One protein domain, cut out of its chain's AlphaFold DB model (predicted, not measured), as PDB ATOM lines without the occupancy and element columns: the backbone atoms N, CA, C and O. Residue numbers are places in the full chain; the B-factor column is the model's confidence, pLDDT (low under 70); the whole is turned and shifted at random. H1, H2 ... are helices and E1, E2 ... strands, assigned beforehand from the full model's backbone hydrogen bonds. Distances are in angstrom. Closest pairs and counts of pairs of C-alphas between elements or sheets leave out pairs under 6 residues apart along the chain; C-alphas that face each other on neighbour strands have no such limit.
ATOM      1  N   ALA A  26      68.546  -8.171  88.914       96.31
ATOM      2  CA  ALA A  26      67.732  -7.749  87.771       96.31
ATOM      3  C   ALA A  26      67.901  -8.642  86.525       96.31
ATOM      4  O   ALA A  26      67.023  -8.666  85.667       96.31
ATOM      5  N   ASN A  27      69.003  -9.392  86.441       95.75
ATOM      6  CA  ASN A  27      69.296 -10.303  85.339       95.75
ATOM      7  C   ASN A  27      68.956 -11.767  85.665       95.75
ATOM      8  O   ASN A  27      69.348 -12.651  84.908       95.75
ATOM      9  N   LEU A  28      68.284 -12.042  86.788       97.50
ATOM     10  CA  LEU A  28      67.962 -13.396  87.236       97.50
ATOM     11  C   LEU A  28      67.108 -14.150  86.210       97.50
ATOM     12  O   LEU A  28      66.020 -13.713  85.836       97.50
ATOM     13  N   VAL A  29      67.578 -15.335  85.830       97.56
ATOM     14  CA  VAL A  29      66.843 -16.280  84.985       97.56
ATOM     15  C   VAL A  29      66.277 -17.394  85.860       97.56
ATOM     16  O   VAL A  29      66.992 -17.979  86.669       97.56
ATOM     17  N   VAL A  30      64.987 -17.700  85.709       97.31
ATOM     18  CA  VAL A  30      64.312 -18.740  86.500       97.31
ATOM     19  C   VAL A  30      63.771 -19.837  85.590       97.31
ATOM     20  O   VAL A  30      62.841 -19.620  84.814       97.31
ATOM     21  N   GLU A  31      64.302 -21.044  85.753       96.06
ATOM     22  CA  GLU A  31      63.812 -22.267  85.133       96.06
ATOM     23  C   GLU A  31      62.997 -23.078  86.154       96.06
ATOM     24  O   GLU A  31      63.489 -23.569  87.176       96.06
ATOM     25  N   LYS A  32      61.695 -23.227  85.893       93.44
ATOM     26  CA  LYS A  32      60.803 -23.981  86.781       93.44
ATOM     27  C   LYS A  32      60.994 -25.483  86.584       93.44
ATOM     28  O   LYS A  32      60.892 -25.990  85.473       93.44
ATOM     29  N   ASN A  33      61.167 -26.207  87.689       90.31
ATOM     30  CA  ASN A  33      61.227 -27.659  87.669       90.31
ATOM     31  C   ASN A  33      59.825 -28.241  87.412       90.31
ATOM     32  O   ASN A  33      58.899 -28.039  88.202       90.31
ATOM     33  N   THR A  34      59.673 -28.964  86.301       85.44
ATOM     34  CA  THR A  34      58.424 -29.626  85.888       85.44
ATOM     35  C   THR A  34      58.229 -30.992  86.549       85.44
ATOM     36  O   THR A  34      57.107 -31.490  86.610       85.44
ATOM     37  N   LYS A  35      59.296 -31.585  87.097       81.06
ATOM     38  CA  LYS A  35      59.297 -32.877  87.788       81.06
ATOM     39  C   LYS A  35      59.615 -32.651  89.263       81.06
ATOM     40  O   LYS A  35      60.760 -32.737  89.693       81.06
ATOM     41  N   LYS A  36      58.583 -32.330  90.046       73.44
ATOM     42  CA  LYS A  36      58.733 -32.119  91.492       73.44
ATOM     43  C   LYS A  36      59.141 -33.426  92.169       73.44
ATOM     44  O   LYS A  36      58.406 -34.413  92.101       73.44
ATOM     45  N   GLN A  37      60.279 -33.419  92.852       73.94
ATOM     46  CA  GLN A  37      60.647 -34.494  93.757       73.94
ATOM     47  C   GLN A  37      59.713 -34.452  94.972       73.94
ATOM     48  O   GLN A  37      59.377 -33.378  95.481       73.94
ATOM     49  N   ARG A  38      59.254 -35.623  95.429       73.19
ATOM     50  CA  ARG A  38      58.500 -35.716  96.683       73.19
ATOM     51  C   ARG A  38      59.472 -35.510  97.839       73.19
ATOM     52  O   ARG A  38      60.364 -36.329  98.041       73.19
ATOM     53  N   LEU A  39      59.292 -34.416  98.569       79.06
ATOM     54  CA  LEU A  39      59.986 -34.173  99.828       79.06
ATOM     55  C   LEU A  39      59.288 -34.960 100.949       79.06
ATOM     56  O   LEU A  39      58.068 -35.154 100.867       79.06
ATOM     57  N   PRO A  40      60.017 -35.432 101.973       82.00
ATOM     58  CA  PRO A  40      59.387 -36.066 103.122       82.00
ATOM     59  C   PRO A  40      58.431 -35.088 103.803       82.00
ATOM     60  O   PRO A  40      58.749 -33.916 103.980       82.00
ATOM     61  N   SER A  41      57.254 -35.582 104.179       78.44
ATOM     62  CA  SER A  41      56.230 -34.792 104.868       78.44
ATOM     63  C   SER A  41      56.373 -34.805 106.388       78.44
ATOM     64  O   SER A  41      55.699 -34.032 107.054       78.44
ATOM     65  N   ASP A  42      57.190 -35.712 106.927       86.38
ATOM     66  CA  ASP A  42      57.394 -35.913 108.361       86.38
ATOM     67  C   ASP A  42      58.650 -35.153 108.829       86.38
ATOM     68  O   ASP A  42      59.763 -35.574 108.485       86.38
ATOM     69  N   PRO A  43      58.503 -34.041 109.576       81.38
ATOM     70  CA  PRO A  43      59.629 -33.216 110.004       81.38
ATOM     71  C   PRO A  43      60.632 -33.962 110.887       81.38
ATOM     72  O   PRO A  43      61.836 -33.745 110.753       81.38
ATOM     73  N   GLU A  44      60.160 -34.902 111.713       84.94
ATOM     74  CA  GLU A  44      60.990 -35.682 112.644       84.94
ATOM     75  C   GLU A  44      61.962 -36.626 111.915       84.94
ATOM     76  O   GLU A  44      62.933 -37.120 112.489       84.94
ATOM     77  N   LYS A  45      61.733 -36.875 110.619       84.00
ATOM     78  CA  LYS A  45      62.539 -37.783 109.789       84.00
ATOM     79  C   LYS A  45      63.461 -37.074 108.800       84.00
ATOM     80  O   LYS A  45      64.155 -37.758 108.046       84.00
ATOM     81  N   LEU A  46      63.486 -35.738 108.767       85.56
ATOM     82  CA  LEU A  46      64.242 -34.995 107.752       85.56
ATOM     83  C   LEU A  46      65.757 -35.238 107.862       85.56
ATOM     84  O   LEU A  46      66.401 -35.505 106.852       85.56
ATOM     85  N   GLY A  47      66.330 -35.233 109.068       84.94
ATOM     86  CA  GLY A  47      67.781 -35.362 109.262       84.94
ATOM     87  C   GLY A  47      68.600 -34.252 108.571       84.94
ATOM     88  O   GLY A  47      68.176 -33.614 107.607       84.94
ATOM     89  N   PHE A  48      69.811 -33.982 109.054       89.38
ATOM     90  CA  PHE A  48      70.639 -32.918 108.474       89.38
ATOM     91  C   PHE A  48      71.271 -33.343 107.136       89.38
ATOM     92  O   PHE A  48      71.842 -34.429 107.036       89.38
ATOM     93  N   GLY A  49      71.176 -32.489 106.109       87.94
ATOM     94  CA  GLY A  49      71.901 -32.639 104.835       87.94
ATOM     95  C   GLY A  49      71.468 -33.800 103.929       87.94
ATOM     96  O   GLY A  49      72.204 -34.156 103.012       87.94
ATOM     97  N   ARG A  50      70.304 -34.420 104.174       88.50
ATOM     98  CA  ARG A  50      69.842 -35.604 103.419       88.50
ATOM     99  C   ARG A  50      68.896 -35.291 102.266       88.50
ATOM    100  O   ARG A  50      68.914 -35.990 101.256       88.50
ATOM    101  N   TYR A  51      68.059 -34.273 102.430       89.31
ATOM    102  CA  TYR A  51      67.043 -33.892 101.454       89.31
ATOM    103  C   TYR A  51      67.323 -32.487 100.932       89.31
ATOM    104  O   TYR A  51      67.600 -31.573 101.706       89.31
ATOM    105  N   PHE A  52      67.217 -32.324  99.617       90.56
ATOM    106  CA  PHE A  52      67.458 -31.065  98.921       90.56
ATOM    107  C   PHE A  52      66.170 -30.569  98.270       90.56
ATOM    108  O   PHE A  52      65.300 -31.360  97.906       90.56
ATOM    109  N   SER A  53      66.044 -29.249  98.132       91.31
ATOM    110  CA  SER A  53      64.897 -28.644  97.458       91.31
ATOM    111  C   SER A  53      64.910 -28.938  95.950       91.31
ATOM    112  O   SER A  53      65.921 -29.349  95.386       91.31
ATOM    113  N   ASN A  54      63.789 -28.687  95.271       93.25
ATOM    114  CA  ASN A  54      63.651 -28.940  93.830       93.25
ATOM    115  C   ASN A  54      64.540 -28.053  92.943       93.25
ATOM    116  O   ASN A  54      64.656 -28.325  91.742       93.25
ATOM    117  N   HIS A  55      65.110 -26.990  93.512       95.31
ATOM    118  CA  HIS A  55      65.842 -25.946  92.811       95.31
ATOM    119  C   HIS A  55      67.179 -25.655  93.484       95.31
ATOM    120  O   HIS A  55      67.345 -25.829  94.692       95.31
ATOM    121  N   MET A  56      68.114 -25.163  92.683       96.06
ATOM    122  CA  MET A  56      69.388 -24.614  93.122       96.06
ATOM    123  C   MET A  56      69.642 -23.276  92.425       96.06
ATOM    124  O   MET A  56      69.040 -22.999  91.386       96.06
ATOM    125  N   ILE A  57      70.525 -22.466  93.005       97.19
ATOM    126  CA  ILE A  57      71.035 -21.246  92.381       97.19
ATOM    127  C   ILE A  57      72.463 -21.482  91.887       97.19
ATOM    128  O   ILE A  57      73.266 -22.096  92.591       97.19
ATOM    129  N   ASP A  58      72.773 -21.000  90.690       95.88
ATOM    130  CA  ASP A  58      74.116 -20.992  90.119       95.88
ATOM    131  C   ASP A  58      74.423 -19.656  89.444       95.88
ATOM    132  O   ASP A  58      73.541 -18.988  88.903       95.88
ATOM    133  N   VAL A  59      75.690 -19.253  89.506       97.12
ATOM    134  CA  VAL A  59      76.192 -18.053  88.838       97.12
ATOM    135  C   VAL A  59      77.596 -18.351  88.334       97.12
ATOM    136  O   VAL A  59      78.508 -18.565  89.134       97.12
ATOM    137  N   ASP A  60      77.767 -18.367  87.018       95.88
ATOM    138  CA  ASP A  60      79.078 -18.583  86.413       95.88
ATOM    139  C   ASP A  60      79.933 -17.309  86.473       95.88
ATOM    140  O   ASP A  60      79.429 -16.177  86.493       95.88
ATOM    141  N   TRP A  61      81.250 -17.506  86.467       95.75
ATOM    142  CA  TRP A  61      82.242 -16.446  86.343       95.75
ATOM    143  C   TRP A  61      83.398 -16.909  85.459       95.75
ATOM    144  O   TRP A  61      83.880 -18.034  85.605       95.75
ATOM    145  N   ASP A  62      83.892 -16.026  84.595       94.19
ATOM    146  CA  ASP A  62      85.178 -16.222  83.930       94.19
ATOM    147  C   ASP A  62      86.004 -14.931  83.864       94.19
ATOM    148  O   ASP A  62      85.506 -13.825  84.064       94.19
ATOM    149  N   ALA A  63      87.302 -15.074  83.588       92.25
ATOM    150  CA  ALA A  63      88.241 -13.955  83.606       92.25
ATOM    151  C   ALA A  63      88.062 -12.950  82.450       92.25
ATOM    152  O   ALA A  63      88.649 -11.873  82.503       92.25
ATOM    153  N   LYS A  64      87.318 -13.299  81.392       93.25
ATOM    154  CA  LYS A  64      87.113 -12.456  80.205       93.25
ATOM    155  C   LYS A  64      85.834 -11.632  80.321       93.25
ATOM    156  O   LYS A  64      85.864 -10.433  80.072       93.25
ATOM    157  N   GLU A  65      84.737 -12.278  80.700       90.50
ATOM    158  CA  GLU A  65      83.390 -11.700  80.737       90.50
ATOM    159  C   GLU A  65      82.937 -11.336  82.162       90.50
ATOM    160  O   GLU A  65      81.962 -10.602  82.345       90.50
ATOM    161  N   GLY A  66      83.645 -11.819  83.186       93.69
ATOM    162  CA  GLY A  66      83.291 -11.613  84.584       93.69
ATOM    163  C   GLY A  66      82.074 -12.439  84.990       93.69
ATOM    164  O   GLY A  66      81.946 -13.607  84.630       93.69
ATOM    165  N   TRP A  67      81.187 -11.837  85.785       95.44
ATOM    166  CA  TRP A  67      79.989 -12.503  86.294       95.44
ATOM    167  C   TRP A  67      78.879 -12.617  85.244       95.44
ATOM    168  O   TRP A  67      78.425 -11.626  84.652       95.44
ATOM    169  N   PHE A  68      78.358 -13.830  85.097       95.25
ATOM    170  CA  PHE A  68      77.196 -14.121  84.270       95.25
ATOM    171  C   PHE A  68      75.886 -13.799  85.006       95.25
ATOM    172  O   PHE A  68      75.869 -13.317  86.141       95.25
ATOM    173  N   ALA A  69      74.758 -13.946  84.309       96.25
ATOM    174  CA  ALA A  69      73.448 -13.804  84.937       96.25
ATOM    175  C   ALA A  69      73.243 -14.910  85.992       96.25
ATOM    176  O   ALA A  69      73.617 -16.052  85.725       96.25
ATOM    177  N   PRO A  70      72.655 -14.612  87.165       97.75
ATOM    178  CA  PRO A  70      72.320 -15.644  88.134       97.75
ATOM    179  C   PRO A  70      71.141 -16.477  87.632       97.75
ATOM    180  O   PRO A  70      70.208 -15.943  87.025       97.75
ATOM    181  N   HIS A  71      71.179 -17.781  87.873       97.94
ATOM    182  CA  HIS A  71      70.187 -18.738  87.402       97.94
ATOM    183  C   HIS A  71      69.590 -19.495  88.595       97.94
ATOM    184  O   HIS A  71      70.310 -20.045  89.419       97.94
ATOM    185  N   ILE A  72      68.258 -19.538  88.699       97.81
ATOM    186  CA  ILE A  72      67.547 -20.508  89.543       97.81
ATOM    187  C   ILE A  72      67.066 -21.620  88.625       97.81
ATOM    188  O   ILE A  72      66.227 -21.379  87.757       97.81
ATOM    189  N   LYS A  73      67.569 -22.837  88.821       95.69
ATOM    190  CA  LYS A  73      67.300 -23.978  87.935       95.69
ATOM    191  C   LYS A  73      66.996 -25.258  88.712       95.69
ATOM    192  O   LYS A  73      67.238 -25.300  89.923       95.69
ATOM    193  N   PRO A  74      66.437 -26.301  88.070       95.62
ATOM    194  CA  PRO A  74      66.220 -27.586  88.723       95.62
ATOM    195  C   PRO A  74      67.515 -28.131  89.336       95.62
ATOM    196  O   PRO A  74      68.584 -28.033  88.725       95.62
ATOM    197  N   PHE A  75      67.404 -28.704  90.538       93.50
ATOM    198  CA  PHE A  75      68.535 -29.336  91.213       93.50
ATOM    199  C   PHE A  75      69.130 -30.437  90.328       93.50
ATOM    200  O   PHE A  75      68.409 -31.308  89.836       93.50
ATOM    201  N   GLN A  76      70.443 -30.395  90.122       94.06
ATOM    202  CA  GLN A  76      71.160 -31.329  89.260       94.06
ATOM    203  C   GLN A  76      72.624 -31.452  89.682       94.06
ATOM    204  O   GLN A  76      73.157 -30.597  90.388       94.06
ATOM    205  N   ASN A  77      73.288 -32.508  89.210       96.19
ATOM    206  CA  ASN A  77      74.719 -32.685  89.425       96.19
ATOM    207  C   ASN A  77      75.517 -31.625  88.657       96.19
ATOM    208  O   ASN A  77      75.173 -31.266  87.530       96.19
ATOM    209  N   PHE A  78      76.631 -31.183  89.238       94.88
ATOM    210  CA  PHE A  78      77.568 -30.317  88.533       94.88
ATOM    211  C   PHE A  78      78.344 -31.098  87.466       94.88
ATOM    212  O   PHE A  78      78.862 -32.185  87.724       94.88
ATOM    213  N   SER A  79      78.469 -30.511  86.275       96.44
ATOM    214  CA  SER A  79      79.414 -30.966  85.255       96.44
ATOM    215  C   SER A  79      80.706 -30.171  85.414       96.44
ATOM    216  O   SER A  79      80.759 -28.990  85.081       96.44
ATOM    217  N   ILE A  80      81.733 -30.800  85.983       95.94
ATOM    218  CA  ILE A  80      83.019 -30.157  86.277       95.94
ATOM    219  C   ILE A  80      84.156 -30.888  85.578       95.94
ATOM    220  O   ILE A  80      84.159 -32.114  85.465       95.94
ATOM    221  N   HIS A  81      85.146 -30.126  85.116       97.12
ATOM    222  CA  HIS A  81      86.355 -30.704  84.545       97.12
ATOM    223  C   HIS A  81      87.127 -31.482  85.634       97.12
ATOM    224  O   HIS A  81      87.312 -30.941  86.726       97.12
ATOM    225  N   PRO A  82      87.653 -32.693  85.367       97.88
ATOM    226  CA  PRO A  82      88.359 -33.488  86.381       97.88
ATOM    227  C   PRO A  82      89.582 -32.795  86.998       97.88
ATOM    228  O   PRO A  82      89.947 -33.075  88.133       97.88
ATOM    229  N   ALA A  83      90.208 -31.871  86.264       97.81
ATOM    230  CA  ALA A  83      91.325 -31.046  86.740       97.81
ATOM    231  C   ALA A  83      90.899 -29.725  87.424       97.81
ATOM    232  O   ALA A  83      91.725 -28.832  87.606       97.81
ATOM    233  N   ALA A  84      89.616 -29.539  87.752       97.19
ATOM    234  CA  ALA A  84      89.149 -28.317  88.403       97.19
ATOM    235  C   ALA A  84      89.793 -28.152  89.790       97.19
ATOM    236  O   ALA A  84      89.815 -29.085  90.590       97.19
ATOM    237  N   LYS A  85      90.283 -26.944  90.102       97.69
ATOM    238  CA  LYS A  85      91.039 -26.657  91.338       97.69
ATOM    239  C   LYS A  85      90.274 -26.981  92.624       97.69
ATOM    240  O   LYS A  85      90.903 -27.348  93.609       97.69
ATOM    241  N   VAL A  86      88.942 -26.906  92.603       96.56
ATOM    242  CA  VAL A  86      88.079 -27.358  93.708       96.56
ATOM    243  C   VAL A  86      88.376 -28.804  94.124       96.56
ATOM    244  O   VAL A  86      88.385 -29.094  95.314       96.56
ATOM    245  N   LEU A  87      88.680 -29.692  93.171       97.12
ATOM    246  CA  LEU A  87      88.912 -31.116  93.435       97.12
ATOM    247  C   LEU A  87      90.343 -31.438  93.889       97.12
ATOM    248  O   LEU A  87      90.552 -32.462  94.527       97.12
ATOM    249  N   HIS A  88      91.322 -30.593  93.550       98.06
ATOM    250  CA  HIS A  88      92.750 -30.877  93.785       98.06
ATOM    251  C   HIS A  88      93.365 -30.028  94.892       98.06
ATOM    252  O   HIS A  88      94.262 -30.480  95.596       98.06
ATOM    253  N   TYR A  89      92.890 -28.795  95.042       97.00
ATOM    254  CA  TYR A  89      93.490 -27.789  95.919       97.00
ATOM    255  C   TYR A  89      92.463 -27.128  96.842       97.00
ATOM    256  O   TYR A  89      92.748 -26.072  97.397       97.00
ATOM    257  N   ALA A  90      91.269 -27.722  96.970       95.75
ATOM    258  CA  ALA A  90      90.191 -27.259  97.844       95.75
ATOM    259  C   ALA A  90      89.894 -25.752  97.712       95.75
ATOM    260  O   ALA A  90      89.620 -25.073  98.698       95.75
ATOM    261  N   GLN A  91      89.971 -25.209  96.490       96.94
ATOM    262  CA  GLN A  91      89.658 -23.801  96.235       96.94
ATOM    263  C   GLN A  91      88.137 -23.590  96.287       96.94
ATOM    264  O   GLN A  91      87.481 -23.470  95.251       96.94
ATOM    265  N   THR A  92      87.580 -23.600  97.495       95.88
ATOM    266  CA  THR A  92      86.148 -23.499  97.789       95.88
ATOM    267  C   THR A  92      85.900 -22.769  99.099       95.88
ATOM    268  O   THR A  92      86.733 -22.762 100.000       95.88
ATOM    269  N   ILE A  93      84.716 -22.175  99.202       95.88
ATOM    270  CA  ILE A  93      84.152 -21.604 100.426       95.88
ATOM    271  C   ILE A  93      82.670 -21.990 100.480       95.88
ATOM    272  O   ILE A  93      82.059 -22.224  99.434       95.88
ATOM    273  N   PHE A  94      82.095 -22.079 101.674       95.06
ATOM    274  CA  PHE A  94      80.667 -22.319 101.856       95.06
ATOM    275  C   PHE A  94      80.139 -21.496 103.031       95.06
ATOM    276  O   PHE A  94      80.904 -21.110 103.909       95.06
ATOM    277  N   GLU A  95      78.832 -21.254 103.026       91.62
ATOM    278  CA  GLU A  95      78.111 -20.516 104.065       91.62
ATOM    279  C   GLU A  95      76.928 -21.343 104.575       91.62
ATOM    280  O   GLU A  95      76.413 -22.217 103.869       91.62
ATOM    281  N   GLY A  96      76.485 -21.056 105.801       90.56
ATOM    282  CA  GLY A  96      75.376 -21.750 106.455       90.56
ATOM    283  C   GLY A  96      74.362 -20.778 107.051       90.56
ATOM    284  O   GLY A  96      74.664 -20.065 108.001       90.56
ATOM    285  N   LEU A  97      73.138 -20.778 106.521       92.25
ATOM    286  CA  LEU A  97      72.018 -19.987 107.034       92.25
ATOM    287  C   LEU A  97      70.766 -20.856 107.148       92.25
ATOM    288  O   LEU A  97      70.646 -21.880 106.470       92.25
ATOM    289  N   LYS A  98      69.812 -20.432 107.981       91.19
ATOM    290  CA  LYS A  98      68.521 -21.112 108.133       91.19
ATOM    291  C   LYS A  98      67.371 -20.165 107.827       91.19
ATOM    292  O   LYS A  98      67.374 -19.010 108.243       91.19
ATOM    293  N   ALA A  99      66.389 -20.684 107.093       93.25
ATOM    294  CA  ALA A  99      65.125 -20.010 106.850       93.25
ATOM    295  C   ALA A  99      64.032 -20.660 107.705       93.25
ATOM    296  O   ALA A  99      63.872 -21.882 107.679       93.25
ATOM    297  N   TYR A 100      63.281 -19.850 108.445       92.25
ATOM    298  CA  TYR A 100      62.244 -20.297 109.370       92.25
ATOM    299  C   TYR A 100      60.872 -19.844 108.893       92.25
ATOM    300  O   TYR A 100      60.694 -18.694 108.495       92.25
ATOM    301  N   HIS A 101      59.895 -20.747 108.954       91.38
ATOM    302  CA  HIS A 101      58.497 -20.418 108.704       91.38
ATOM    303  C   HIS A 101      57.853 -19.931 110.007       91.38
ATOM    304  O   HIS A 101      57.629 -20.715 110.930       91.38
ATOM    305  N   GLY A 102      57.584 -18.630 110.081       92.38
ATOM    306  CA  GLY A 102      56.959 -17.975 111.220       92.38
ATOM    307  C   GLY A 102      55.493 -18.363 111.394       92.38
ATOM    308  O   GLY A 102      54.811 -18.798 110.463       92.38
ATOM    309  N   VAL A 103      54.986 -18.170 112.612       94.38
ATOM    310  CA  VAL A 103      53.566 -18.383 112.943       94.38
ATOM    311  C   VAL A 103      52.635 -17.417 112.202       94.38
ATOM    312  O   VAL A 103      51.455 -17.705 112.035       94.38
ATOM    313  N   ASP A 104      53.170 -16.293 111.721       94.25
ATOM    314  CA  ASP A 104      52.478 -15.309 110.886       94.25
ATOM    315  C   ASP A 104      52.435 -15.701 109.396       94.25
ATOM    316  O   ASP A 104      51.968 -14.924 108.563       94.25
ATOM    317  N   GLY A 105      52.927 -16.896 109.047       93.62
ATOM    318  CA  GLY A 105      52.985 -17.405 107.677       93.62
ATOM    319  C   GLY A 105      54.107 -16.799 106.830       93.62
ATOM    320  O   GLY A 105      54.172 -17.063 105.628       93.62
ATOM    321  N   LYS A 106      54.987 -15.978 107.417       94.44
ATOM    322  CA  LYS A 106      56.139 -15.401 106.714       94.44
ATOM    323  C   LYS A 106      57.369 -16.282 106.870       94.44
ATOM    324  O   LYS A 106      57.491 -17.058 107.810       94.44
ATOM    325  N   VAL A 107      58.310 -16.138 105.942       94.56
ATOM    326  CA  VAL A 107      59.614 -16.800 106.016       94.56
ATOM    327  C   VAL A 107      60.674 -15.775 106.409       94.56
ATOM    328  O   VAL A 107      60.832 -14.768 105.719       94.56
ATOM    329  N   GLY A 108      61.379 -16.029 107.510       92.00
ATOM    330  CA  GLY A 108      62.522 -15.240 107.981       92.00
ATOM    331  C   GLY A 108      63.847 -15.960 107.729       92.00
ATOM    332  O   GLY A 108      63.871 -17.187 107.688       92.00
ATOM    333  N   LEU A 109      64.940 -15.213 107.553       92.25
ATOM    334  CA  LEU A 109      66.296 -15.741 107.364       92.25
ATOM    335  C   LEU A 109      67.175 -15.332 108.550       92.25
ATOM    336  O   LEU A 109      67.213 -14.153 108.894       92.25
ATOM    337  N   GLU A 110      67.904 -16.283 109.128       88.31
ATOM    338  CA  GLU A 110      68.810 -16.041 110.252       88.31
ATOM    339  C   GLU A 110      70.210 -16.599 109.961       88.31
ATOM    340  O   GLU A 110      70.372 -17.709 109.436       88.31
ATOM    341  N   ILE A 111      71.227 -15.810 110.316       82.12
ATOM    342  CA  ILE A 111      72.631 -16.231 110.347       82.12
ATOM    343  C   ILE A 111      72.894 -16.790 111.742       82.12
ATOM    344  O   ILE A 111      72.741 -16.077 112.734       82.12
ATOM    345  N   LEU A 112      73.297 -18.056 111.826       62.25
ATOM    346  CA  LEU A 112      73.741 -18.643 113.084       62.25
ATOM    347  C   LEU A 112      75.234 -18.365 113.256       62.25
ATOM    348  O   LEU A 112      76.052 -18.933 112.540       62.25
TER     349      LEU A 112
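AT A GLANCE: This is residues 26 to 112 of the 116 residues of an uncharacterized protein of Caenorhabditis nigoni (UniProt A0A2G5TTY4). There is little regular structure: two separate two-stranded hairpins, E1-E2 and E3-E4, joined by a wide loop that holds one short helix, H1. Before them comes a long unnamed stretch, residues 26 to 54, of which 41 to 50 stick out. The printed part has 87 residues, with E1, E2, H1, E3, E4 in this order; the class is mixed, with only 23 residues in named elements. The whole is loose, radius of gyration of the C-alphas 16.6 A, spanning 47 by 32 by 31 A.

HOW THE PARTS SIT: E1, residues 55 to 58, and E2, residues 71 to 74, form an antiparallel hairpin; N 56 and O 73, 2.9 A, are within hydrogen-bond range. H1, residues 85 to 89, is apart from E1; its O i to N i+4 pair is within range. E3, residues 97 to 101, and E4, residues 107 to 111, form another antiparallel hairpin, with N 100 and O 108 at 2.8 A. E1 is apart from E3.

IN THESE COORDINATES: E1 spans 10.0 A from C-alpha 55 at (65.842, -25.946, 92.811), E2 9.8 A, H1 5.3 A, E3 13.6 A, and E4 13.7 A to C-alpha 111 at (72.631, -16.231, 110.347).

THE WHOLE: The printed part has no cut. The link E1 to E2 is long. Residue 112 is under pLDDT 70.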